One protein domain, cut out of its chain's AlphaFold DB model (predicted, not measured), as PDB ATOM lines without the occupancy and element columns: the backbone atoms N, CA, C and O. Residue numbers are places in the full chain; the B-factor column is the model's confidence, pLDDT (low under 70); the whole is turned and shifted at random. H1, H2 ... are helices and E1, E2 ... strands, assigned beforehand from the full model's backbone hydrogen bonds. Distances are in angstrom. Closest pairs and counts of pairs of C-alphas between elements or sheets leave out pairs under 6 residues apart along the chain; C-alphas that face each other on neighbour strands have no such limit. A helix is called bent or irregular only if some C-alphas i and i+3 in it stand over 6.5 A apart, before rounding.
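What this domain is: This is residues 319 to 486 of the 545 residues of the protein "Peptidase C51 domain-containing protein" of Streptomyces venezuelae (UniProt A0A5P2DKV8). Three small modules stand in a row along the longest axis, each a strongly twisted sheet of four strands with an eight-residue helix packed on it: H2 on E3 E2 E1 E4, H4 on E7 E6 E5 E8 in the middle, H6 on E11 E10 E9 E12. H4 and H6 also graze the sheet of the module before. The printed part has 168 residues, with six named helices and twelve named strands, in the order E1 E2 E3 H1 E4 H2 E5 E6 E7 H3 E8 H4 E9 E10 E11 H5 E12 H6. Each sheet is mixed; the class is mixed, helices and strands; the whole is compact, with a radius of gyration of the C-alphas of 17.6 A, and spans 54 by 33 by 26 A.

How they stand to each other: E5, residues 377 to 380, E6, 388 to 392, and E7, 395 to 399, form a meander, each strand the antiparallel neighbour of the one before; N 378 and O 389 are 2.8 A apart, N 390 and O 397 2.9 A. E8, 414 to 417, is parallel to E5, with N 379 and O 415 at 2.9 A. E7, H3, 401 to 406, and E8 form a split strand-helix-strand unit, E6 and E5 between its two strands, with a right-handed crossover. H4, 419 to 426, is on this sheet; its closest C-alpha pair with E7 is Val 426 and Ala 396, 4.6 A. E1, 319 to 322, E2, 330 to 334, and E3, 337 to 341, are a second meander, with N 320 and O 331 at 2.8 A and N 332 and O 339 at 2.9 A; E4, 356 to 359, is parallel to E1, with N 321 and O 357 at 2.9 A. H2, 361 to 368, is on this sheet at a height of 8.4 A. H4 only grazes it with residues 419 to 422. E9, 435 to 438, E10, 446 to 450, and E11, 453 to 457, are the third meander, with N 436 and O 447 at 2.9 A and N 448 and O 455 at 2.9 A; E12, 472 to 475, is parallel to E9, with N 437 and O 473 at 2.9 A. H5, 459 to 464, and H6, 477 to 484, are on opposite faces of this sheet. H1, 345 to 348, and H5 stand in like split strand-helix-strand units: E3, H1 and E4, with E2 and E1 between the two strands in the sheet, and E11, H5 and E12, with E10 and E9 between the two strands in the sheet, each with a right-handed crossover. Every O i to N i+4 pair is within hydrogen-bond range in H2, H4, H5 and H6; H3 has 1 of 2, and H1 is too short for one.

Where its parts are: E1 begins at C-alpha 319, (170.417, -57.836, 29.539), and H6 ends at C-alpha 484, (176.840, -45.592, -5.694). E2 and E10 are each 13.2 A long and E6 13.0 A; H2 is 10.4 A, H4 10.2 A and H6 10.1 A. H3 is irregular, only just: C-alphas 402 and 405 are 6.6 A apart.

The domain as a whole: The two C-alphas farthest apart, those of Thr 353 and Ala 460, are 54.5 A apart. The printed part has no cut, and no link is long. The mean pLDDT of the printed part is 96.0, and no printed residue is under 70.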
ATOM      1  N   VAL A 319     171.504 -56.990  30.038       97.19
ATOM      2  CA  VAL A 319     170.417 -57.836  29.539       97.19
ATOM      3  C   VAL A 319     169.133 -57.513  30.297       97.19
ATOM      4  O   VAL A 319     169.105 -57.518  31.528       97.19
ATOM      5  N   VAL A 320     168.055 -57.254  29.564       97.62
ATOM      6  CA  VAL A 320     166.753 -56.863  30.107       97.62
ATOM      7  C   VAL A 320     165.624 -57.779  29.629       97.62
ATOM      8  O   VAL A 320     165.699 -58.389  28.561       97.62
ATOM      9  N   MET A 321     164.560 -57.857  30.424       97.38
ATOM     10  CA  MET A 321     163.290 -58.512  30.089       97.38
ATOM     11  C   MET A 321     162.112 -57.719  30.652       97.38
ATOM     12  O   MET A 321     162.268 -56.958  31.610       97.38
ATOM     13  N   ASP A 322     160.922 -57.933  30.100       96.94
ATOM     14  CA  ASP A 322     159.690 -57.386  30.662       96.94
ATOM     15  C   ASP A 322     159.428 -57.992  32.051       96.94
ATOM     16  O   ASP A 322     159.236 -59.199  32.208       96.94
ATOM     17  N   GLN A 323     159.412 -57.140  33.077       96.06
ATOM     18  CA  GLN A 323     159.193 -57.551  34.462       96.06
ATOM     19  C   GLN A 323     157.799 -58.154  34.688       96.06
ATOM     20  O   GLN A 323     157.643 -58.947  35.619       96.06
ATOM     21  N   THR A 324     156.801 -57.788  33.874       93.06
ATOM     22  CA  THR A 324     155.443 -58.351  33.968       93.06
ATOM     23  C   THR A 324     155.381 -59.788  33.445       93.06
ATOM     24  O   THR A 324     154.485 -60.542  33.819       93.06
ATOM     25  N   GLY A 325     156.335 -60.173  32.586       91.75
ATOM     26  CA  GLY A 325     156.339 -61.446  31.870       91.75
ATOM     27  C   GLY A 325     155.340 -61.526  30.711       91.75
ATOM     28  O   GLY A 325     155.117 -62.621  30.197       91.75
ATOM     29  N   THR A 326     154.729 -60.408  30.302       91.94
ATOM     30  CA  THR A 326     153.818 -60.366  29.145       91.94
ATOM     31  C   THR A 326     154.590 -60.565  27.844       91.94
ATOM     32  O   THR A 326     154.141 -61.297  26.962       91.94
ATOM     33  N   ASP A 327     155.766 -59.946  27.741       92.81
ATOM     34  CA  ASP A 327     156.745 -60.221  26.694       92.81
ATOM     35  C   ASP A 327     157.769 -61.269  27.183       92.81
ATOM     36  O   ASP A 327     158.536 -60.992  28.111       92.81
ATOM     37  N   PRO A 328     157.807 -62.482  26.597       93.19
ATOM     38  CA  PRO A 328     158.797 -63.498  26.959       93.19
ATOM     39  C   PRO A 328     160.192 -63.216  26.373       93.19
ATOM     40  O   PRO A 328     161.135 -63.958  26.667       93.19
ATOM     41  N   GLY A 329     160.322 -62.198  25.518       95.62
ATOM     42  CA  GLY A 329     161.562 -61.797  24.878       95.62
ATOM     43  C   GLY A 329     162.627 -61.346  25.875       95.62
ATOM     44  O   GLY A 329     162.352 -60.804  26.949       95.62
ATOM     45  N   ARG A 330     163.885 -61.566  25.495       97.62
ATOM     46  CA  ARG A 330     165.060 -61.046  26.201       97.62
ATOM     47  C   ARG A 330     165.822 -60.142  25.264       97.62
ATOM     48  O   ARG A 330     165.857 -60.387  24.059       97.62
ATOM     49  N   TYR A 331     166.433 -59.109  25.820       98.25
ATOM     50  CA  TYR A 331     167.072 -58.078  25.025       98.25
ATOM     51  C   TYR A 331     168.411 -57.696  25.629       98.25
ATOM     52  O   TYR A 331     168.545 -57.655  26.848       98.25
ATOM     53  N   VAL A 332     169.388 -57.371  24.791       97.81
ATOM     54  CA  VAL A 332     170.619 -56.703  25.224       97.81
ATOM     55  C   VAL A 332     170.536 -55.224  24.878       97.81
ATOM     56  O   VAL A 332     170.089 -54.848  23.794       97.81
ATOM     57  N   MET A 333     170.945 -54.366  25.807       97.69
ATOM     58  CA  MET A 333     170.998 -52.928  25.575       97.69
ATOM     59  C   MET A 333     172.227 -52.561  24.744       97.69
ATOM     60  O   MET A 333     173.341 -52.954  25.081       97.69
ATOM     61  N   VAL A 334     172.037 -51.765  23.694       96.69
ATOM     62  CA  VAL A 334     173.110 -51.159  22.894       96.69
ATOM     63  C   VAL A 334     172.754 -49.704  22.621       96.69
ATOM     64  O   VAL A 334     171.809 -49.414  21.887       96.69
ATOM     65  N   ASP A 335     173.485 -48.787  23.256       93.56
ATOM     66  CA  ASP A 335     173.357 -47.331  23.105       93.56
ATOM     67  C   ASP A 335     171.899 -46.833  23.209       93.56
ATOM     68  O   ASP A 335     171.434 -45.972  22.463       93.56
ATOM     69  N   GLY A 336     171.150 -47.405  24.159       94.25
ATOM     70  CA  GLY A 336     169.758 -47.049  24.448       94.25
ATOM     71  C   GLY A 336     168.692 -47.780  23.621       94.25
ATOM     72  O   GLY A 336     167.506 -47.565  23.887       94.25
ATOM     73  N   ALA A 337     169.078 -48.639  22.674       97.50
ATOM     74  CA  ALA A 337     168.186 -49.573  21.985       97.50
ATOM     75  C   ALA A 337     168.225 -50.959  22.644       97.50
ATOM     76  O   ALA A 337     169.282 -51.404  23.085       97.50
ATOM     77  N   ALA A 338     167.080 -51.639  22.709       98.12
ATOM     78  CA  ALA A 338     166.972 -53.003  23.226       98.12
ATOM     79  C   ALA A 338     166.927 -53.995  22.054       98.12
ATOM     80  O   ALA A 338     165.961 -54.016  21.291       98.12
ATOM     81  N   LEU A 339     167.980 -54.796  21.889       98.19
ATOM     82  CA  LEU A 339     168.145 -55.709  20.756       98.19
ATOM     83  C   LEU A 339     167.710 -57.117  21.155       98.19
ATOM     84  O   LEU A 339     168.228 -57.656  22.129       98.19
ATOM     85  N   HIS A 340     166.757 -57.698  20.425       97.94
ATOM     86  CA  HIS A 340     166.182 -59.004  20.758       97.94
ATOM     87  C   HIS A 340     167.221 -60.126  20.661       97.94
ATOM     88  O   HIS A 340     167.922 -60.231  19.658       97.94
ATOM     89  N   ILE A 341     167.267 -60.969  21.691       97.81
ATOM     90  CA  ILE A 341     168.095 -62.171  21.782       97.81
ATOM     91  C   ILE A 341     167.190 -63.369  21.494       97.81
ATOM     92  O   ILE A 341     166.231 -63.618  22.231       97.81
ATOM     93  N   SER A 342     167.484 -64.130  20.442       95.50
ATOM     94  CA  SER A 342     166.731 -65.345  20.136       95.50
ATOM     95  C   SER A 342     166.926 -66.422  21.211       95.50
ATOM     96  O   SER A 342     167.903 -66.443  21.966       95.50
ATOM     97  N   GLY A 343     166.004 -67.387  21.260       92.75
ATOM     98  CA  GLY A 343     166.128 -68.528  22.171       92.75
ATOM     99  C   GLY A 343     167.398 -69.357  21.935       92.75
ATOM    100  O   GLY A 343     167.949 -69.898  22.892       92.75
ATOM    101  N   SER A 344     167.881 -69.435  20.688       93.06
ATOM    102  CA  SER A 344     169.131 -70.119  20.330       93.06
ATOM    103  C   SER A 344     170.377 -69.378  20.813       93.06
ATOM    104  O   SER A 344     171.303 -70.017  21.305       93.06
ATOM    105  N   GLU A 345     170.387 -68.049  20.719       95.44
ATOM    106  CA  GLU A 345     171.534 -67.211  21.098       95.44
ATOM    107  C   GLU A 345     171.687 -67.103  22.617       95.44
ATOM    108  O   GLU A 345     172.797 -66.972  23.119       95.44
ATOM    109  N   TRP A 346     170.591 -67.229  23.379       95.00
ATOM    110  CA  TRP A 346     170.603 -67.047  24.836       95.00
ATOM    111  C   TRP A 346     171.716 -67.813  25.562       95.00
ATOM    112  O   TRP A 346     172.331 -67.290  26.489       95.00
ATOM    113  N   THR A 347     171.943 -69.069  25.180       93.56
ATOM    114  CA  THR A 347     172.992 -69.918  25.768       93.56
ATOM    115  C   THR A 347     174.197 -70.068  24.851       93.56
ATOM    116  O   THR A 347     175.295 -70.256  25.359       93.56
ATOM    117  N   ALA A 348     174.013 -70.001  23.529       93.31
ATOM    118  CA  ALA A 348     175.124 -70.125  22.588       93.31
ATOM    119  C   ALA A 348     176.109 -68.949  22.689       93.31
ATOM    120  O   ALA A 348     177.309 -69.163  22.544       93.31
ATOM    121  N   ASP A 349     175.603 -67.755  23.012       94.00
ATOM    122  CA  ASP A 349     176.366 -66.504  23.000       94.00
ATOM    123  C   ASP A 349     176.599 -65.951  24.421       94.00
ATOM    124  O   ASP A 349     176.848 -64.760  24.615       94.00
ATOM    125  N   ASP A 350     176.477 -66.820  25.434       93.94
ATOM    126  CA  ASP A 350     176.717 -66.547  26.859       93.94
ATOM    127  C   ASP A 350     175.859 -65.433  27.492       93.94
ATOM    128  O   ASP A 350     176.125 -64.999  28.619       93.94
ATOM    129  N   TYR A 351     174.775 -64.991  26.844       94.31
ATOM    130  CA  TYR A 351     173.844 -64.021  27.438       94.31
ATOM    131  C   TYR A 351     173.238 -64.520  28.759       94.31
ATOM    132  O   TYR A 351     172.970 -63.726  29.659       94.31
ATOM    133  N   ASN A 352     173.083 -65.835  28.921       93.88
ATOM    134  CA  ASN A 352     172.616 -66.474  30.151       93.88
ATOM    135  C   ASN A 352     173.562 -66.356  31.352       93.88
ATOM    136  O   ASN A 352     173.145 -66.653  32.471       93.88
ATOM    137  N   THR A 353     174.811 -65.949  31.132       93.38
ATOM    138  CA  THR A 353     175.779 -65.680  32.203       93.38
ATOM    139  C   THR A 353     175.675 -64.252  32.737       93.38
ATOM    140  O   THR A 353     176.191 -63.955  33.815       93.38
ATOM    141  N   GLN A 354     174.984 -63.373  32.005       92.50
ATOM    142  CA  GLN A 354     174.770 -61.985  32.386       92.50
ATOM    143  C   GLN A 354     173.630 -61.863  33.399       92.50
ATOM    144  O   GLN A 354     172.696 -62.669  33.439       92.50
ATOM    145  N   MET A 355     173.679 -60.808  34.211       91.69
ATOM    146  CA  MET A 355     172.567 -60.465  35.091       91.69
ATOM    147  C   MET A 355     171.358 -60.036  34.245       91.69
ATOM    148  O   MET A 355     171.425 -59.056  33.506       91.69
ATOM    149  N   LEU A 356     170.254 -60.777  34.366       94.56
ATOM    150  CA  LEU A 356     168.995 -60.484  33.684       94.56
ATOM    151  C   LEU A 356     168.144 -59.527  34.525       94.56
ATOM    152  O   LEU A 356     167.730 -59.865  35.635       94.56
ATOM    153  N   MET A 357     167.859 -58.349  33.976       95.62
ATOM    154  CA  MET A 357     167.164 -57.271  34.675       95.62
ATOM    155  C   MET A 357     165.711 -57.124  34.218       95.62
ATOM    156  O   MET A 357     165.430 -56.914  33.040       95.62
ATOM    157  N   GLY A 358     164.768 -57.176  35.159       96.00
ATOM    158  CA  GLY A 358     163.363 -56.872  34.886       96.00
ATOM    159  C   GLY A 358     163.121 -55.365  34.760       96.00
ATOM    160  O   GLY A 358     163.415 -54.607  35.690       96.00
ATOM    161  N   VAL A 359     162.553 -54.932  33.635       97.44
ATOM    162  CA  VAL A 359     162.223 -53.526  33.340       97.44
ATOM    163  C   VAL A 359     160.716 -53.335  33.103       97.44
ATOM    164  O   VAL A 359     160.022 -54.313  32.824       97.44
ATOM    165  N   PRO A 360     160.181 -52.099  33.192       97.69
ATOM    166  CA  PRO A 360     158.774 -51.833  32.889       97.69
ATOM    167  C   PRO A 360     158.450 -52.144  31.418       97.69
ATOM    168  O   PRO A 360     159.213 -51.755  30.526       97.69
ATOM    169  N   GLY A 361     157.321 -52.803  31.146       95.69
ATOM    170  CA  GLY A 361     156.976 -53.280  29.803       95.69
ATOM    171  C   GLY A 361     156.792 -52.143  28.794       95.69
ATOM    172  O   GLY A 361     157.292 -52.210  27.669       95.69
ATOM    173  N   GLN A 362     156.165 -51.034  29.209       93.12
ATOM    174  CA  GLN A 362     156.001 -49.858  28.341       93.12
ATOM    175  C   GLN A 362     157.346 -49.208  27.984       93.12
ATOM    176  O   GLN A 362     157.546 -48.756  26.853       93.12
ATOM    177  N   TRP A 363     158.289 -49.192  28.931       96.19
ATOM    178  CA  TRP A 363     159.643 -48.713  28.667       96.19
ATOM    179  C   TRP A 363     160.373 -49.637  27.688       96.19
ATOM    180  O   TRP A 363     160.963 -49.148  26.723       96.19
ATOM    181  N   LEU A 364     160.289 -50.957  27.892       97.25
ATOM    182  CA  LEU A 364     160.945 -51.938  27.028       97.25
ATOM    183  C   LEU A 364     160.446 -51.829  25.589       97.25
ATOM    184  O   LEU A 364     161.251 -51.729  24.671       97.25
ATOM    185  N   LYS A 365     159.128 -51.726  25.392       95.75
ATOM    186  CA  LYS A 365     158.524 -51.521  24.069       95.75
ATOM    187  C   LYS A 365     159.095 -50.292  23.354       95.75
ATOM    188  O   LYS A 365     159.398 -50.352  22.163       95.75
ATOM    189  N   ALA A 366     159.274 -49.183  24.073       95.69
ATOM    190  CA  ALA A 366     159.881 -47.976  23.519       95.69
ATOM    191  C   ALA A 366     161.379 -48.156  23.215       95.69
ATOM    192  O   ALA A 366     161.867 -47.598  22.236       95.69
ATOM    193  N   ALA A 367     162.113 -48.924  24.025       96.94
ATOM    194  CA  ALA A 367     163.524 -49.230  23.793       96.94
ATOM    195  C   ALA A 367     163.739 -50.184  22.603       96.94
ATOM    196  O   ALA A 367     164.680 -49.987  21.838       96.94
ATOM    197  N   VAL A 368     162.852 -51.163  22.403       97.25
ATOM    198  CA  VAL A 368     162.872 -52.103  21.263       97.25
ATOM    199  C   VAL A 368     162.563 -51.399  19.941       97.25
ATOM    200  O   VAL A 368     163.105 -51.754  18.899       97.25
ATOM    201  N   ALA A 369     161.714 -50.367  19.968       96.38
ATOM    202  CA  ALA A 369     161.413 -49.562  18.786       96.38
ATOM    203  C   ALA A 369     162.584 -48.661  18.343       96.38
ATOM    204  O   ALA A 369     162.570 -48.135  17.228       96.38
ATOM    205  N   LYS A 370     163.590 -48.453  19.204       96.00
ATOM    206  CA  LYS A 370     164.784 -47.676  18.864       96.00
ATOM    207  C   LYS A 370     165.765 -48.519  18.064       96.00
ATOM    208  O   LYS A 370     165.817 -49.738  18.155       96.00
ATOM    209  N   THR A 371     166.593 -47.823  17.304       94.69
ATOM    210  CA  THR A 371     167.761 -48.397  16.636       94.69
ATOM    211  C   THR A 371     169.010 -47.784  17.267       94.69
ATOM    212  O   THR A 371     168.939 -46.611  17.652       94.69
ATOM    213  N   PRO A 372     170.132 -48.521  17.397       96.69
ATOM    214  CA  PRO A 372     171.364 -47.908  17.870       96.69
ATOM    215  C   PRO A 372     171.739 -46.693  16.997       96.69
ATOM    216  O   PRO A 372     171.485 -46.723  15.784       96.69
ATOM    217  N   PRO A 373     172.287 -45.616  17.584       95.75
ATOM    218  CA  PRO A 373     172.591 -44.384  16.860       95.75
ATOM    219  C   PRO A 373     173.517 -44.589  15.653       95.75
ATOM    220  O   PRO A 373     174.354 -45.492  15.629       95.75
ATOM    221  N   THR A 374     173.414 -43.706  14.652       95.88
ATOM    222  CA  THR A 374     174.386 -43.668  13.549       95.88
ATOM    223  C   THR A 374     175.803 -43.511  14.108       95.88
ATOM    224  O   THR A 374     176.052 -42.687  14.986       95.88
ATOM    225  N   GLY A 375     176.739 -44.308  13.596       95.44
ATOM    226  CA  GLY A 375     178.131 -44.327  14.033       95.44
ATOM    227  C   GLY A 375     178.467 -45.382  15.091       95.44
ATOM    228  O   GLY A 375     179.665 -45.635  15.272       95.44
ATOM    229  N   THR A 376     177.472 -46.019  15.728       97.38
ATOM    230  CA  THR A 376     177.678 -47.179  16.616       97.38
ATOM    231  C   THR A 376     178.314 -48.323  15.830       97.38
ATOM    232  O   THR A 376     177.847 -48.671  14.744       97.38
ATOM    233  N   VAL A 377     179.388 -48.901  16.370       97.62
ATOM    234  CA  VAL A 377     180.137 -49.993  15.738       97.62
ATOM    235  C   VAL A 377     179.751 -51.319  16.380       97.62
ATOM    236  O   VAL A 377     179.778 -51.459  17.603       97.62
ATOM    237  N   LEU A 378     179.412 -52.295  15.542       97.69
ATOM    238  CA  LEU A 378     178.827 -53.568  15.938       97.69
ATOM    239  C   LEU A 378     179.628 -54.755  15.392       97.69
ATOM    240  O   LEU A 378     180.239 -54.674  14.323       97.69
ATOM    241  N   MET A 379     179.556 -55.872  16.103       96.94
ATOM    242  CA  MET A 379     179.913 -57.208  15.626       96.94
ATOM    243  C   MET A 379     178.890 -58.226  16.127       96.94
ATOM    244  O   MET A 379     178.148 -57.953  17.070       96.94
ATOM    245  N   ASP A 380     178.866 -59.399  15.509       96.62
ATOM    246  CA  ASP A 380     178.110 -60.537  16.020       96.62
ATOM    247  C   ASP A 380     178.704 -61.009  17.355       96.62
ATOM    248  O   ASP A 380     179.906 -61.278  17.451       96.62
ATOM    249  N   GLN A 381     177.867 -61.093  18.393       95.50
ATOM    250  CA  GLN A 381     178.273 -61.510  19.734       95.50
ATOM    251  C   GLN A 381     178.829 -62.938  19.738       95.50
ATOM    252  O   GLN A 381     179.787 -63.207  20.464       95.50
ATOM    253  N   SER A 382     178.274 -63.834  18.915       93.19
ATOM    254  CA  SER A 382     178.727 -65.229  18.840       93.19
ATOM    255  C   SER A 382     180.148 -65.355  18.266       93.19
ATOM    256  O   SER A 382     180.842 -66.350  18.480       93.19
ATOM    257  N   GLY A 383     180.589 -64.342  17.506       91.50
ATOM    258  CA  GLY A 383     181.827 -64.365  16.732       91.50
ATOM    259  C   GLY A 383     181.787 -65.285  15.506       91.50
ATOM    260  O   GLY A 383     182.823 -65.468  14.862       91.50
ATOM    261  N   THR A 384     180.627 -65.864  15.169       91.19
ATOM    262  CA  THR A 384     180.437 -66.669  13.953       91.19
ATOM    263  C   THR A 384     180.581 -65.793  12.716       91.19
ATOM    264  O   THR A 384     181.255 -66.179  11.756       91.19
ATOM    265  N   ASP A 385     179.997 -64.595  12.754       91.75
ATOM    266  CA  ASP A 385     180.297 -63.551  11.787       91.75
ATOM    267  C   ASP A 385     181.474 -62.689  12.267       91.75
ATOM    268  O   ASP A 385     181.373 -61.887  13.194       91.75
ATOM    269  N   ILE A 386     182.622 -62.845  11.604       91.94
ATOM    270  CA  ILE A 386     183.840 -62.076  11.896       91.94
ATOM    271  C   ILE A 386     183.784 -60.633  11.374       91.94
ATOM    272  O   ILE A 386     184.709 -59.848  11.616       91.94
ATOM    273  N   ASN A 387     182.749 -60.296  10.603       95.81
ATOM    274  CA  ASN A 387     182.590 -58.974  10.032       95.81
ATOM    275  C   ASN A 387     182.253 -57.931  11.099       95.81
ATOM    276  O   ASN A 387     181.732 -58.216  12.175       95.81
ATOM    277  N   ARG A 388     182.566 -56.679  10.770       97.31
ATOM    278  CA  ARG A 388     182.267 -55.519  11.608       97.31
ATOM    279  C   ARG A 388     181.374 -54.580  10.834       97.31
ATOM    280  O   ARG A 388     181.497 -54.457   9.615       97.31
ATOM    281  N   TYR A 389     180.498 -53.909  11.560       98.19
ATOM    282  CA  TYR A 389     179.484 -53.051  10.983       98.19
ATOM    283  C   TYR A 389     179.477 -51.700  11.675       98.19
ATOM    284  O   TYR A 389     179.842 -51.584  12.842       98.19
ATOM    285  N   VAL A 390     179.038 -50.672  10.960       98.06
ATOM    286  CA  VAL A 390     178.673 -49.385  11.548       98.06
ATOM    287  C   VAL A 390     177.206 -49.109  11.255       98.06
ATOM    288  O   VAL A 390     176.722 -49.371  10.155       98.06
ATOM    289  N   MET A 391     176.483 -48.598  12.245       98.06
ATOM    290  CA  MET A 391     175.105 -48.166  12.059       98.06
ATOM    291  C   MET A 391     175.056 -46.892  11.224       98.06
ATOM    292  O   MET A 391     175.780 -45.936  11.495       98.06
ATOM    293  N   LEU A 392     174.192 -46.874  10.216       97.38
ATOM    294  CA  LEU A 392     174.017 -45.762   9.292       97.38
ATOM    295  C   LEU A 392     172.554 -45.679   8.864       97.38
ATOM    296  O   LEU A 392     172.048 -46.573   8.187       97.38
ATOM    297  N   GLY A 393     171.855 -44.618   9.284       94.38
ATOM    298  CA  GLY A 393     170.458 -44.385   8.894       94.38
ATOM    299  C   GLY A 393     169.539 -45.581   9.176       94.38
ATOM    300  O   GLY A 393     168.700 -45.918   8.347       94.38
ATOM    301  N   GLY A 394     169.745 -46.267  10.305       95.00
ATOM    302  CA  GLY A 394     168.946 -47.419  10.733       95.00
ATOM    303  C   GLY A 394     169.359 -48.790  10.173       95.00
ATOM    304  O   GLY A 394     168.785 -49.800  10.583       95.00
ATOM    305  N   ALA A 395     170.354 -48.848   9.283       97.44
ATOM    306  CA  ALA A 395     170.931 -50.090   8.766       97.44
ATOM    307  C   ALA A 395     172.353 -50.313   9.299       97.44
ATOM    308  O   ALA A 395     173.037 -49.359   9.664       97.44
ATOM    309  N   ALA A 396     172.808 -51.564   9.315       98.00
ATOM    310  CA  ALA A 396     174.180 -51.925   9.659       98.00
ATOM    311  C   ALA A 396     174.980 -52.119   8.365       98.00
ATOM    312  O   ALA A 396     174.686 -53.016   7.578       98.00
ATOM    313  N   VAL A 397     175.984 -51.274   8.123       98.00
ATOM    314  CA  VAL A 397     176.797 -51.329   6.898       98.00
ATOM    315  C   VAL A 397     178.178 -51.900   7.191       98.00
ATOM    316  O   VAL A 397     178.788 -51.584   8.211       98.00
ATOM    317  N   HIS A 398     178.647 -52.784   6.311       97.38
ATOM    318  CA  HIS A 398     179.903 -53.518   6.480       97.38
ATOM    319  C   HIS A 398     181.120 -52.590   6.449       97.38
ATOM    320  O   HIS A 398     181.199 -51.697   5.608       97.38
ATOM    321  N   ILE A 399     182.064 -52.830   7.359       97.62
ATOM    322  CA  ILE A 399     183.369 -52.170   7.418       97.62
ATOM    323  C   ILE A 399     184.409 -53.161   6.898       97.62
ATOM    324  O   ILE A 399     184.581 -54.239   7.476       97.62
ATOM    325  N   SER A 400     185.145 -52.794   5.847       95.19
ATOM    326  CA  SER A 400     186.206 -53.663   5.343       95.19
ATOM    327  C   SER A 400     187.376 -53.750   6.334       95.19
ATOM    328  O   SER A 400     187.620 -52.851   7.145       95.19
ATOM    329  N   GLY A 401     188.147 -54.841   6.272       92.44
ATOM    330  CA  GLY A 401     189.323 -55.006   7.134       92.44
ATOM    331  C   GLY A 401     190.375 -53.905   6.938       92.44
ATOM    332  O   GLY A 401     191.047 -53.523   7.895       92.44
ATOM    333  N   ALA A 402     190.487 -53.357   5.722       92.38
ATOM    334  CA  ALA A 402     191.370 -52.228   5.424       92.38
ATOM    335  C   ALA A 402     190.870 -50.932   6.082       92.38
ATOM    336  O   ALA A 402     191.656 -50.163   6.638       92.38
ATOM    337  N   GLU A 403     189.556 -50.712   6.067       95.56
ATOM    338  CA  GLU A 403     188.920 -49.508   6.605       95.56
ATOM    339  C   GLU A 403     188.881 -49.481   8.132       95.56
ATOM    340  O   GLU A 403     188.901 -48.399   8.719       95.56
ATOM    341  N   TRP A 404     188.863 -50.650   8.782       94.81
ATOM    342  CA  TRP A 404     188.783 -50.778  10.239       94.81
ATOM    343  C   TRP A 404     189.786 -49.880  10.977       94.81
ATOM    344  O   TRP A 404     189.414 -49.118  11.872       94.81
ATOM    345  N   THR A 405     191.054 -49.951  10.572       93.06
ATOM    346  CA  THR A 405     192.131 -49.148  11.161       93.06
ATOM    347  C   THR A 405     192.300 -47.822  10.428       93.06
ATOM    348  O   THR A 405     192.475 -46.792  11.074       93.06
ATOM    349  N   ALA A 406     192.232 -47.825   9.091       91.69
ATOM    350  CA  ALA A 406     192.502 -46.631   8.288       91.69
ATOM    351  C   ALA A 406     191.519 -45.485   8.576       91.69
ATOM    352  O   ALA A 406     191.920 -44.324   8.586       91.69
ATOM    353  N   ASN A 407     190.261 -45.814   8.884       92.88
ATOM    354  CA  ASN A 407     189.198 -44.834   9.114       92.88
ATOM    355  C   ASN A 407     188.897 -44.637  10.614       92.88
ATOM    356  O   ASN A 407     187.898 -44.012  10.973       92.88
ATOM    357  N   GLY A 408     189.736 -45.184  11.504       93.31
ATOM    358  CA  GLY A 408     189.629 -44.999  12.954       93.31
ATOM    359  C   GLY A 408     188.433 -45.692  13.616       93.31
ATOM    360  O   GLY A 408     188.111 -45.375  14.763       93.31
ATOM    361  N   TYR A 409     187.765 -46.637  12.942       94.75
ATOM    362  CA  TYR A 409     186.694 -47.429  13.560       94.75
ATOM    363  C   TYR A 409     187.213 -48.244  14.752       94.75
ATOM    364  O   TYR A 409     186.499 -48.417  15.734       94.75
ATOM    365  N   ASN A 410     188.487 -48.644  14.715       94.81
ATOM    366  CA  ASN A 410     189.188 -49.315  15.808       94.81
ATOM    367  C   ASN A 410     189.370 -48.501  17.088       94.81
ATOM    368  O   ASN A 410     189.708 -49.079  18.119       94.81
ATOM    369  N   LEU A 411     189.166 -47.187  17.029       94.94
ATOM    370  CA  LEU A 411     189.211 -46.308  18.195       94.94
ATOM    371  C   LEU A 411     187.834 -46.144  18.848       94.94
ATOM    372  O   LEU A 411     187.727 -45.521  19.903       94.94
ATOM    373  N   ARG A 412     186.779 -46.675  18.221       94.56
ATOM    374  CA  ARG A 412     185.415 -46.655  18.747       94.56
ATOM    375  C   ARG A 412     185.154 -47.914  19.565       94.56
ATOM    376  O   ARG A 412     185.740 -48.968  19.316       94.56
ATOM    377  N   SER A 413     184.235 -47.811  20.517       94.50
ATOM    378  CA  SER A 413     183.740 -48.971  21.252       94.50
ATOM    379  C   SER A 413     183.050 -49.942  20.293       94.50
ATOM    380  O   SER A 413     182.123 -49.561  19.580       94.50
ATOM    381  N   LEU A 414     183.529 -51.185  20.271       95.06
ATOM    382  CA  LEU A 414     182.957 -52.277  19.492       95.06
ATOM    383  C   LEU A 414     181.951 -53.026  20.364       95.06
ATOM    384  O   LEU A 414     182.338 -53.585  21.390       95.06
ATOM    385  N   MET A 415     180.682 -53.033  19.958       95.38
ATOM    386  CA  MET A 415     179.607 -53.675  20.713       95.38
ATOM    387  C   MET A 415     179.221 -55.006  20.068       95.38
ATOM    388  O   MET A 415     179.057 -55.082  18.851       95.38
ATOM    389  N   GLY A 416     179.052 -56.047  20.877       95.12
ATOM    390  CA  GLY A 416     178.461 -57.298  20.417       95.12
ATOM    391  C   GLY A 416     176.939 -57.191  20.348       95.12
ATOM    392  O   GLY A 416     176.301 -56.665  21.262       95.12
ATOM    393  N   ALA A 417     176.357 -57.662  19.250       97.25
ATOM    394  CA  ALA A 417     174.919 -57.697  19.018       97.25
ATOM    395  C   ALA A 417     174.456 -59.138  18.753       97.25
ATOM    396  O   ALA A 417     175.245 -59.926  18.229       97.25
ATOM    397  N   PRO A 418     173.187 -59.477  19.048       97.94
ATOM    398  CA  PRO A 418     172.624 -60.767  18.661       97.94
ATOM    399  C   PRO A 418     172.699 -60.935  17.138       97.94
ATOM    400  O   PRO A 418     172.310 -60.025  16.394       97.94
ATOM    401  N   GLY A 419     173.212 -62.069  16.671       96.94
ATOM    402  CA  GLY A 419     173.444 -62.372  15.262       96.94
ATOM    403  C   GLY A 419     172.177 -62.333  14.402       96.94
ATOM    404  O   GLY A 419     172.208 -61.777  13.303       96.94
ATOM    405  N   GLU A 420     171.035 -62.829  14.888       96.12
ATOM    406  CA  GLU A 420     169.756 -62.770  14.158       96.12
ATOM    407  C   GLU A 420     169.294 -61.316  13.975       96.12
ATOM    408  O   GLU A 420     168.928 -60.890  12.870       96.12
ATOM    409  N   TRP A 421     169.381 -60.515  15.042       97.12
ATOM    410  CA  TRP A 421     169.069 -59.090  14.975       97.12
ATOM    411  C   TRP A 421     170.021 -58.356  14.022       97.12
ATOM    412  O   TRP A 421     169.564 -57.570  13.180       97.12
ATOM    413  N   LEU A 422     171.326 -58.630  14.114       97.44
ATOM    414  CA  LEU A 422     172.348 -58.003  13.280       97.44
ATOM    415  C   LEU A 422     172.132 -58.358  11.809       97.44
ATOM    416  O   LEU A 422     172.060 -57.453  10.980       97.44
ATOM    417  N   GLY A 423     171.913 -59.634  11.488       96.50
ATOM    418  CA  GLY A 423     171.618 -60.095  10.132       96.50
ATOM    419  C   GLY A 423     170.390 -59.406   9.532       96.50
ATOM    420  O   GLY A 423     170.439 -58.921   8.399       96.50
ATOM    421  N   SER A 424     169.312 -59.259  10.314       96.19
ATOM    422  CA  SER A 424     168.123 -58.514   9.874       96.19
ATOM    423  C   SER A 424     168.415 -57.031   9.614       96.19
ATOM    424  O   SER A 424     167.840 -56.429   8.709       96.19
ATOM    425  N   THR A 425     169.331 -56.434  10.380       97.06
ATOM    426  CA  THR A 425     169.688 -55.012  10.295       97.06
ATOM    427  C   THR A 425     170.694 -54.733   9.177       97.06
ATOM    428  O   THR A 425     170.642 -53.664   8.571       97.06
ATOM    429  N   VAL A 426     171.542 -55.704   8.831       96.69
ATOM    430  CA  VAL A 426     172.409 -55.683   7.640       96.69
ATOM    431  C   VAL A 426     171.590 -55.803   6.353       96.69
ATOM    432  O   VAL A 426     171.921 -55.182   5.345       96.69
ATOM    433  N   ALA A 427     170.489 -56.559   6.378       95.06
ATOM    434  CA  ALA A 427     169.585 -56.684   5.234       95.06
ATOM    435  C   ALA A 427     168.750 -55.413   4.964       95.06
ATOM    436  O   ALA A 427     168.178 -55.272   3.878       95.06
ATOM    437  N   LYS A 428     168.665 -54.483   5.929       95.44
ATOM    438  CA  LYS A 428     167.953 -53.209   5.759       95.44
ATOM    439  C   LYS A 428     168.704 -52.282   4.810       95.44
ATOM    440  O   LYS A 428     169.929 -52.252   4.744       95.44
ATOM    441  N   GLN A 429     167.940 -51.457   4.107       94.56
ATOM    442  CA  GLN A 429     168.500 -50.330   3.373       94.56
ATOM    443  C   GLN A 429     168.747 -49.171   4.335       94.56
ATOM    444  O   GLN A 429     167.941 -48.930   5.232       94.56
ATOM    445  N   VAL A 430     169.839 -48.435   4.114       97.06
ATOM    446  CA  VAL A 430     170.033 -47.133   4.762       97.06
ATOM    447  C   VAL A 430     168.845 -46.243   4.410       97.06
ATOM    448  O   VAL A 430     168.443 -46.196   3.243       97.06
ATOM    449  N   ALA A 431     168.290 -45.567   5.417       96.62
ATOM    450  CA  ALA A 431     167.098 -44.751   5.265       96.62
ATOM    451  C   ALA A 431     167.209 -43.747   4.107       96.62
ATOM    452  O   ALA A 431     168.240 -43.119   3.848       96.62
ATOM    453  N   ASN A 432     166.086 -43.587   3.420       97.19
ATOM    454  CA  ASN A 432     165.915 -42.609   2.364       97.19
ATOM    455  C   ASN A 432     166.178 -41.191   2.893       97.19
ATOM    456  O   ASN A 432     165.692 -40.804   3.953       97.19
ATOM    457  N   GLY A 433     166.961 -40.412   2.150       96.44
ATOM    458  CA  GLY A 433     167.322 -39.051   2.526       96.44
ATOM    459  C   GLY A 433     168.496 -38.923   3.502       96.44
ATOM    460  O   GLY A 433     168.873 -37.784   3.792       96.44
ATOM    461  N   THR A 434     169.090 -40.023   3.988       97.75
ATOM    462  CA  THR A 434     170.363 -39.970   4.728       97.75
ATOM    463  C   THR A 434     171.456 -39.405   3.823       97.75
ATOM    464  O   THR A 434     171.617 -39.859   2.689       97.75
ATOM    465  N   VAL A 435     172.199 -38.414   4.319       98.19
ATOM    466  CA  VAL A 435     173.296 -37.778   3.584       98.19
ATOM    467  C   VAL A 435     174.613 -38.371   4.063       98.19
ATOM    468  O   VAL A 435     174.891 -38.376   5.261       98.19
ATOM    469  N   VAL A 436     175.416 -38.887   3.136       98.31
ATOM    470  CA  VAL A 436     176.626 -39.651   3.449       98.31
ATOM    471  C   VAL A 436     177.834 -39.152   2.662       98.31
ATOM    472  O   VAL A 436     177.704 -38.610   1.564       98.31
ATOM    473  N   LYS A 437     179.023 -39.377   3.213       97.75
ATOM    474  CA  LYS A 437     180.317 -39.229   2.536       97.75
ATOM    475  C   LYS A 437     181.245 -40.377   2.910       97.75
ATOM    476  O   LYS A 437     181.008 -41.075   3.895       97.75
ATOM    477  N   ASP A 438     182.330 -40.536   2.166       97.38
ATOM    478  CA  ASP A 438     183.389 -41.471   2.529       97.38
ATOM    479  C   ASP A 438     184.048 -41.042   3.852       97.38
ATOM    480  O   ASP A 438     184.571 -39.931   3.981       97.38
ATOM    481  N   ALA A 439     184.014 -41.927   4.850       95.69
ATOM    482  CA  ALA A 439     184.601 -41.690   6.163       95.69
ATOM    483  C   ALA A 439     186.128 -41.503   6.114       95.69
ATOM    484  O   ALA A 439     186.678 -40.833   6.984       95.69
ATOM    485  N   SER A 440     186.804 -42.062   5.104       93.81
ATOM    486  CA  SER A 440     188.247 -41.884   4.895       93.81
ATOM    487  C   SER A 440     188.601 -40.511   4.314       93.81
ATOM    488  O   SER A 440     189.740 -40.060   4.426       93.81
ATOM    489  N   GLY A 441     187.635 -39.849   3.666       93.38
ATOM    490  CA  GLY A 441     187.859 -38.643   2.872       93.38
ATOM    491  C   GLY A 441     188.563 -38.881   1.529       93.38
ATOM    492  O   GLY A 441     188.902 -37.905   0.863       93.38
ATOM    493  N   ALA A 442     188.790 -40.136   1.116       92.88
ATOM    494  CA  ALA A 442     189.386 -40.449  -0.182       92.88
ATOM    495  C   ALA A 442     188.461 -40.071  -1.352       92.88
ATOM    496  O   ALA A 442     188.940 -39.605  -2.386       92.88
ATOM    497  N   ASP A 443     187.147 -40.236  -1.179       94.75
ATOM    498  CA  ASP A 443     186.127 -39.657  -2.052       94.75
ATOM    499  C   ASP A 443     185.495 -38.414  -1.399       94.75
ATOM    500  O   ASP A 443     184.840 -38.492  -0.360       94.75
ATOM    501  N   ALA A 444     185.687 -37.250  -2.025       95.44
ATOM    502  CA  ALA A 444     185.116 -35.983  -1.565       95.44
ATOM    503  C   ALA A 444     183.629 -35.814  -1.937       95.44
ATOM    504  O   ALA A 444     183.005 -34.826  -1.540       95.44
ATOM    505  N   THR A 445     183.064 -36.738  -2.715       97.88
ATOM    506  CA  THR A 445     181.669 -36.686  -3.157       97.88
ATOM    507  C   THR A 445     180.726 -36.883  -1.974       97.88
ATOM    508  O   THR A 445     180.891 -37.787  -1.153       97.88
ATOM    509  N   VAL A 446     179.702 -36.033  -1.901       98.25
ATOM    510  CA  VAL A 446     178.589 -36.185  -0.961       98.25
ATOM    511  C   VAL A 446     177.441 -36.870  -1.687       98.25
ATOM    512  O   VAL A 446     177.159 -36.558  -2.844       98.25
ATOM    513  N   TYR A 447     176.767 -37.789  -1.006       98.62
ATOM    514  CA  TYR A 447     175.673 -38.568  -1.564       98.62
ATOM    515  C   TYR A 447     174.412 -38.426  -0.712       98.62
ATOM    516  O   TYR A 447     174.493 -38.276   0.505       98.62
ATOM    517  N   VAL A 448     173.240 -38.540  -1.337       98.38
ATOM    518  CA  VAL A 448     171.966 -38.790  -0.644       98.38
ATOM    519  C   VAL A 448     171.513 -40.222  -0.930       98.38
ATOM    520  O   VAL A 448     171.566 -40.682  -2.071       98.38
ATOM    521  N   MET A 449     171.068 -40.940   0.097       98.44
ATOM    522  CA  MET A 449     170.539 -42.294  -0.049       98.44
ATOM    523  C   MET A 449     169.108 -42.277  -0.597       98.44
ATOM    524  O   MET A 449     168.240 -41.582  -0.068       98.44
ATOM    525  N   ALA A 450     168.846 -43.066  -1.640       98.00
ATOM    526  CA  ALA A 450     167.513 -43.260  -2.210       98.00
ATOM    527  C   ALA A 450     167.328 -44.713  -2.677       98.00
ATOM    528  O   ALA A 450     167.976 -45.162  -3.623       98.00
ATOM    529  N   GLY A 451     166.466 -45.472  -1.997       96.50
ATOM    530  CA  GLY A 451     166.173 -46.875  -2.299       96.50
ATOM    531  C   GLY A 451     167.411 -47.767  -2.291       96.50
ATOM    532  O   GLY A 451     167.564 -48.624  -3.161       96.50
ATOM    533  N   GLY A 452     168.350 -47.496  -1.379       96.31
ATOM    534  CA  GLY A 452     169.626 -48.201  -1.278       96.31
ATOM    535  C   GLY A 452     170.696 -47.802  -2.303       96.31
ATOM    536  O   GLY A 452     171.747 -48.448  -2.310       96.31
ATOM    537  N   VAL A 453     170.457 -46.783  -3.138       98.12
ATOM    538  CA  VAL A 453     171.448 -46.164  -4.042       98.12
ATOM    539  C   VAL A 453     172.032 -44.922  -3.378       98.12
ATOM    540  O   VAL A 453     171.279 -44.113  -2.837       98.12
ATOM    541  N   ALA A 454     173.351 -44.749  -3.446       98.44
ATOM    542  CA  ALA A 454     174.004 -43.501  -3.057       98.44
ATOM    543  C   ALA A 454     174.037 -42.555  -4.267       98.44
ATOM    544  O   ALA A 454     174.791 -42.767  -5.217       98.44
ATOM    545  N   VAL A 455     173.186 -41.529  -4.264       98.38
ATOM    546  CA  VAL A 455     173.046 -40.588  -5.384       98.38
ATOM    547  C   VAL A 455     174.021 -39.425  -5.195       98.38
ATOM    548  O   VAL A 455     173.873 -38.697  -4.212       98.38
ATOM    549  N   PRO A 456     175.006 -39.227  -6.093       98.00
ATOM    550  CA  PRO A 456     176.008 -38.177  -5.933       98.00
ATOM    551  C   PRO A 456     175.373 -36.795  -6.067       98.00
ATOM    552  O   PRO A 456     174.532 -36.567  -6.940       98.00
ATOM    553  N   LEU A 457     175.811 -35.872  -5.219       98.12
ATOM    554  CA  LEU A 457     175.371 -34.486  -5.190       98.12
ATOM    555  C   LEU A 457     176.510 -33.575  -5.643       98.12
ATOM    556  O   LEU A 457     177.627 -33.650  -5.128       98.12
ATOM    557  N   THR A 458     176.220 -32.661  -6.568       97.38
ATOM    558  CA  THR A 458     177.078 -31.483  -6.736       97.38
ATOM    559  C   THR A 458     176.898 -30.546  -5.539       97.38
ATOM    560  O   THR A 458     175.929 -30.651  -4.788       97.38
ATOM    561  N   TYR A 459     177.792 -29.571  -5.372       95.94
ATOM    562  CA  TYR A 459     177.618 -28.547  -4.335       95.94
ATOM    563  C   TYR A 459     176.285 -27.781  -4.475       95.94
ATOM    564  O   TYR A 459     175.634 -27.462  -3.477       95.94
ATOM    565  N   ALA A 460     175.855 -27.530  -5.718       96.31
ATOM    566  CA  ALA A 460     174.578 -26.889  -6.008       96.31
ATOM    567  C   ALA A 460     173.387 -27.781  -5.626       96.31
ATOM    568  O   ALA A 460     172.425 -27.274  -5.063       96.31
ATOM    569  N   ASP A 461     173.458 -29.096  -5.858       97.25
ATOM    570  CA  ASP A 461     172.409 -30.025  -5.413       97.25
ATOM    571  C   ASP A 461     172.371 -30.133  -3.883       97.25
ATOM    572  O   ASP A 461     171.301 -30.115  -3.279       97.25
ATOM    573  N   PHE A 462     173.541 -30.224  -3.245       96.94
ATOM    574  CA  PHE A 462     173.667 -30.374  -1.796       96.94
ATOM    575  C   PHE A 462     173.022 -29.205  -1.038       96.94
ATOM    576  O   PHE A 462     172.254 -29.423  -0.103       96.94
ATOM    577  N   THR A 463     173.271 -27.975  -1.485       96.62
ATOM    578  CA  THR A 463     172.690 -26.760  -0.886       96.62
ATOM    579  C   THR A 463     171.285 -26.459  -1.415       96.62
ATOM    580  O   THR A 463     170.372 -26.160  -0.650       96.62
ATOM    581  N   GLY A 464     171.069 -26.584  -2.727       95.81
ATOM    582  CA  GLY A 464     169.806 -26.251  -3.388       95.81
ATOM    583  C   GLY A 464     168.644 -27.174  -3.018       95.81
ATOM    584  O   GLY A 464     167.500 -26.727  -2.993       95.81
ATOM    585  N   LEU A 465     168.923 -28.437  -2.677       95.75
ATOM    586  CA  LEU A 465     167.918 -29.398  -2.203       95.75
ATOM    587  C   LEU A 465     167.786 -29.423  -0.668       95.75
ATOM    588  O   LEU A 465     166.990 -30.198  -0.137       95.75
ATOM    589  N   GLY A 466     168.545 -28.585   0.051       95.69
ATOM    590  CA  GLY A 466     168.505 -28.477   1.512       95.69
ATOM    591  C   GLY A 466     169.160 -29.639   2.265       95.69
ATOM    592  O   GLY A 466     168.873 -29.835   3.449       95.69
ATOM    593  N   HIS A 467     170.006 -30.432   1.599       97.19
ATOM    594  CA  HIS A 467     170.742 -31.540   2.225       97.19
ATOM    595  C   HIS A 467     171.846 -31.039   3.163       97.19
ATOM    596  O   HIS A 467     172.188 -31.725   4.120       97.19
ATOM    597  N   ASP A 468     172.335 -29.817   2.955       96.75
ATOM    598  CA  ASP A 468     173.266 -29.092   3.829       96.75
ATOM    599  C   ASP A 468     172.737 -28.846   5.250       96.75
ATOM    600  O   ASP A 468     173.515 -28.621   6.177       96.75
ATOM    601  N   LYS A 469     171.417 -28.930   5.442       96.44
ATOM    602  CA  LYS A 469     170.755 -28.788   6.747       96.44
ATOM    603  C   LYS A 469     170.629 -30.108   7.508       96.44
ATOM    604  O   LYS A 469     170.119 -30.116   8.627       96.44
ATOM    605  N   ARG A 470     171.029 -31.226   6.899       95.31
ATOM    606  CA  ARG A 470     170.954 -32.568   7.489       95.31
ATOM    607  C   ARG A 470     172.323 -32.981   8.043       95.31
ATOM    608  O   ARG A 470     173.344 -32.493   7.558       95.31
ATOM    609  N   PRO A 471     172.371 -33.892   9.029       96.56
ATOM    610  CA  PRO A 471     173.627 -34.501   9.450       96.56
ATOM    611  C   PRO A 471     174.344 -35.164   8.266       96.56
ATOM    612  O   PRO A 471     173.728 -35.906   7.500       96.56
ATOM    613  N   LEU A 472     175.639 -34.875   8.116       96.75
ATOM    614  CA  LEU A 472     176.502 -35.490   7.110       96.75
ATOM    615  C   LEU A 472     177.241 -36.675   7.731       96.75
ATOM    616  O   LEU A 472     178.196 -36.490   8.488       96.75
ATOM    617  N   GLU A 473     176.817 -37.880   7.376       96.94
ATOM    618  CA  GLU A 473     177.291 -39.113   7.997       96.94
ATOM    619  C   GLU A 473     178.510 -39.698   7.268       96.94
ATOM    620  O   GLU A 473     178.601 -39.680   6.038       96.94
ATOM    621  N   GLY A 474     179.469 -40.240   8.018       96.12
ATOM    622  CA  GLY A 474     180.610 -40.962   7.450       96.12
ATOM    623  C   GLY A 474     180.267 -42.431   7.210       96.12
ATOM    624  O   GLY A 474     179.935 -43.139   8.157       96.12
ATOM    625  N   ALA A 475     180.384 -42.895   5.968       97.62
ATOM    626  CA  ALA A 475     180.161 -44.284   5.579       97.62
ATOM    627  C   ALA A 475     181.485 -44.991   5.229       97.62
ATOM    628  O   ALA A 475     182.426 -44.333   4.776       97.62
ATOM    629  N   PRO A 476     181.584 -46.323   5.389       98.00
ATOM    630  CA  PRO A 476     182.679 -47.101   4.812       98.00
ATOM    631  C   PRO A 476     182.723 -46.899   3.287       98.00
ATOM    632  O   PRO A 476     181.699 -47.000   2.606       98.00
ATOM    633  N   GLY A 477     183.892 -46.570   2.749       97.00
ATOM    634  CA  GLY A 477     184.106 -46.220   1.348       97.00
ATOM    635  C   GLY A 477     183.892 -47.393   0.388       97.00
ATOM    636  O   GLY A 477     183.343 -47.194  -0.694       97.00
ATOM    637  N   GLU A 478     184.259 -48.625   0.756       96.31
ATOM    638  CA  GLU A 478     183.969 -49.821  -0.061       96.31
ATOM    639  C   GLU A 478     182.462 -50.076  -0.194       96.31
ATOM    640  O   GLU A 478     181.945 -50.306  -1.298       96.31
ATOM    641  N   TRP A 479     181.734 -49.962   0.919       97.31
ATOM    642  CA  TRP A 479     180.277 -50.031   0.912       97.31
ATOM    643  C   TRP A 479     179.676 -48.890   0.079       97.31
ATOM    644  O   TRP A 479     178.818 -49.137  -0.772       97.31
ATOM    645  N   LEU A 480     180.161 -47.657   0.262       97.81
ATOM    646  CA  LEU A 480     179.641 -46.475  -0.426       97.81
ATOM    647  C   LEU A 480     179.827 -46.572  -1.943       97.81
ATOM    648  O   LEU A 480     178.887 -46.305  -2.689       97.81
ATOM    649  N   LYS A 481     180.988 -47.047  -2.410       96.94
ATOM    650  CA  LYS A 481     181.239 -47.334  -3.834       96.94
ATOM    651  C   LYS A 481     180.234 -48.338  -4.389       96.94
ATOM    652  O   LYS A 481     179.688 -48.131  -5.469       96.94
ATOM    653  N   THR A 482     179.952 -49.403  -3.638       97.00
ATOM    654  CA  THR A 482     178.964 -50.418  -4.032       97.00
ATOM    655  C   THR A 482     177.554 -49.830  -4.095       97.00
ATOM    656  O   THR A 482     176.811 -50.102  -5.037       97.00
ATOM    657  N   ALA A 483     177.178 -48.988  -3.129       97.56
ATOM    658  CA  ALA A 483     175.888 -48.304  -3.112       97.56
ATOM    659  C   ALA A 483     175.743 -47.285  -4.257       97.56
ATOM    660  O   ALA A 483     174.668 -47.188  -4.849       97.56
ATOM    661  N   ALA A 484     176.810 -46.559  -4.597       97.44
ATOM    662  CA  ALA A 484     176.840 -45.592  -5.694       97.44
ATOM    663  C   ALA A 484     176.838 -46.260  -7.081       97.44
ATOM    664  O   ALA A 484     176.330 -45.692  -8.046       97.44
ATOM    665  N   ALA A 485     177.373 -47.480  -7.189       97.25
ATOM    666  CA  ALA A 485     177.404 -48.247  -8.434       97.25
ATOM    667  C   ALA A 485     176.047 -48.865  -8.824       97.25
ATOM    668  O   ALA A 485     175.884 -49.334  -9.953       97.25
ATOM    669  N   LYS A 486     175.062 -48.889  -7.916       95.88
ATOM    670  CA  LYS A 486     173.725 -49.419  -8.216       95.88
ATOM    671  C   LYS A 486     173.019 -48.546  -9.254       95.88
ATOM    672  O   LYS A 486     172.892 -47.337  -9.092       95.88
TER     673      LYS A 486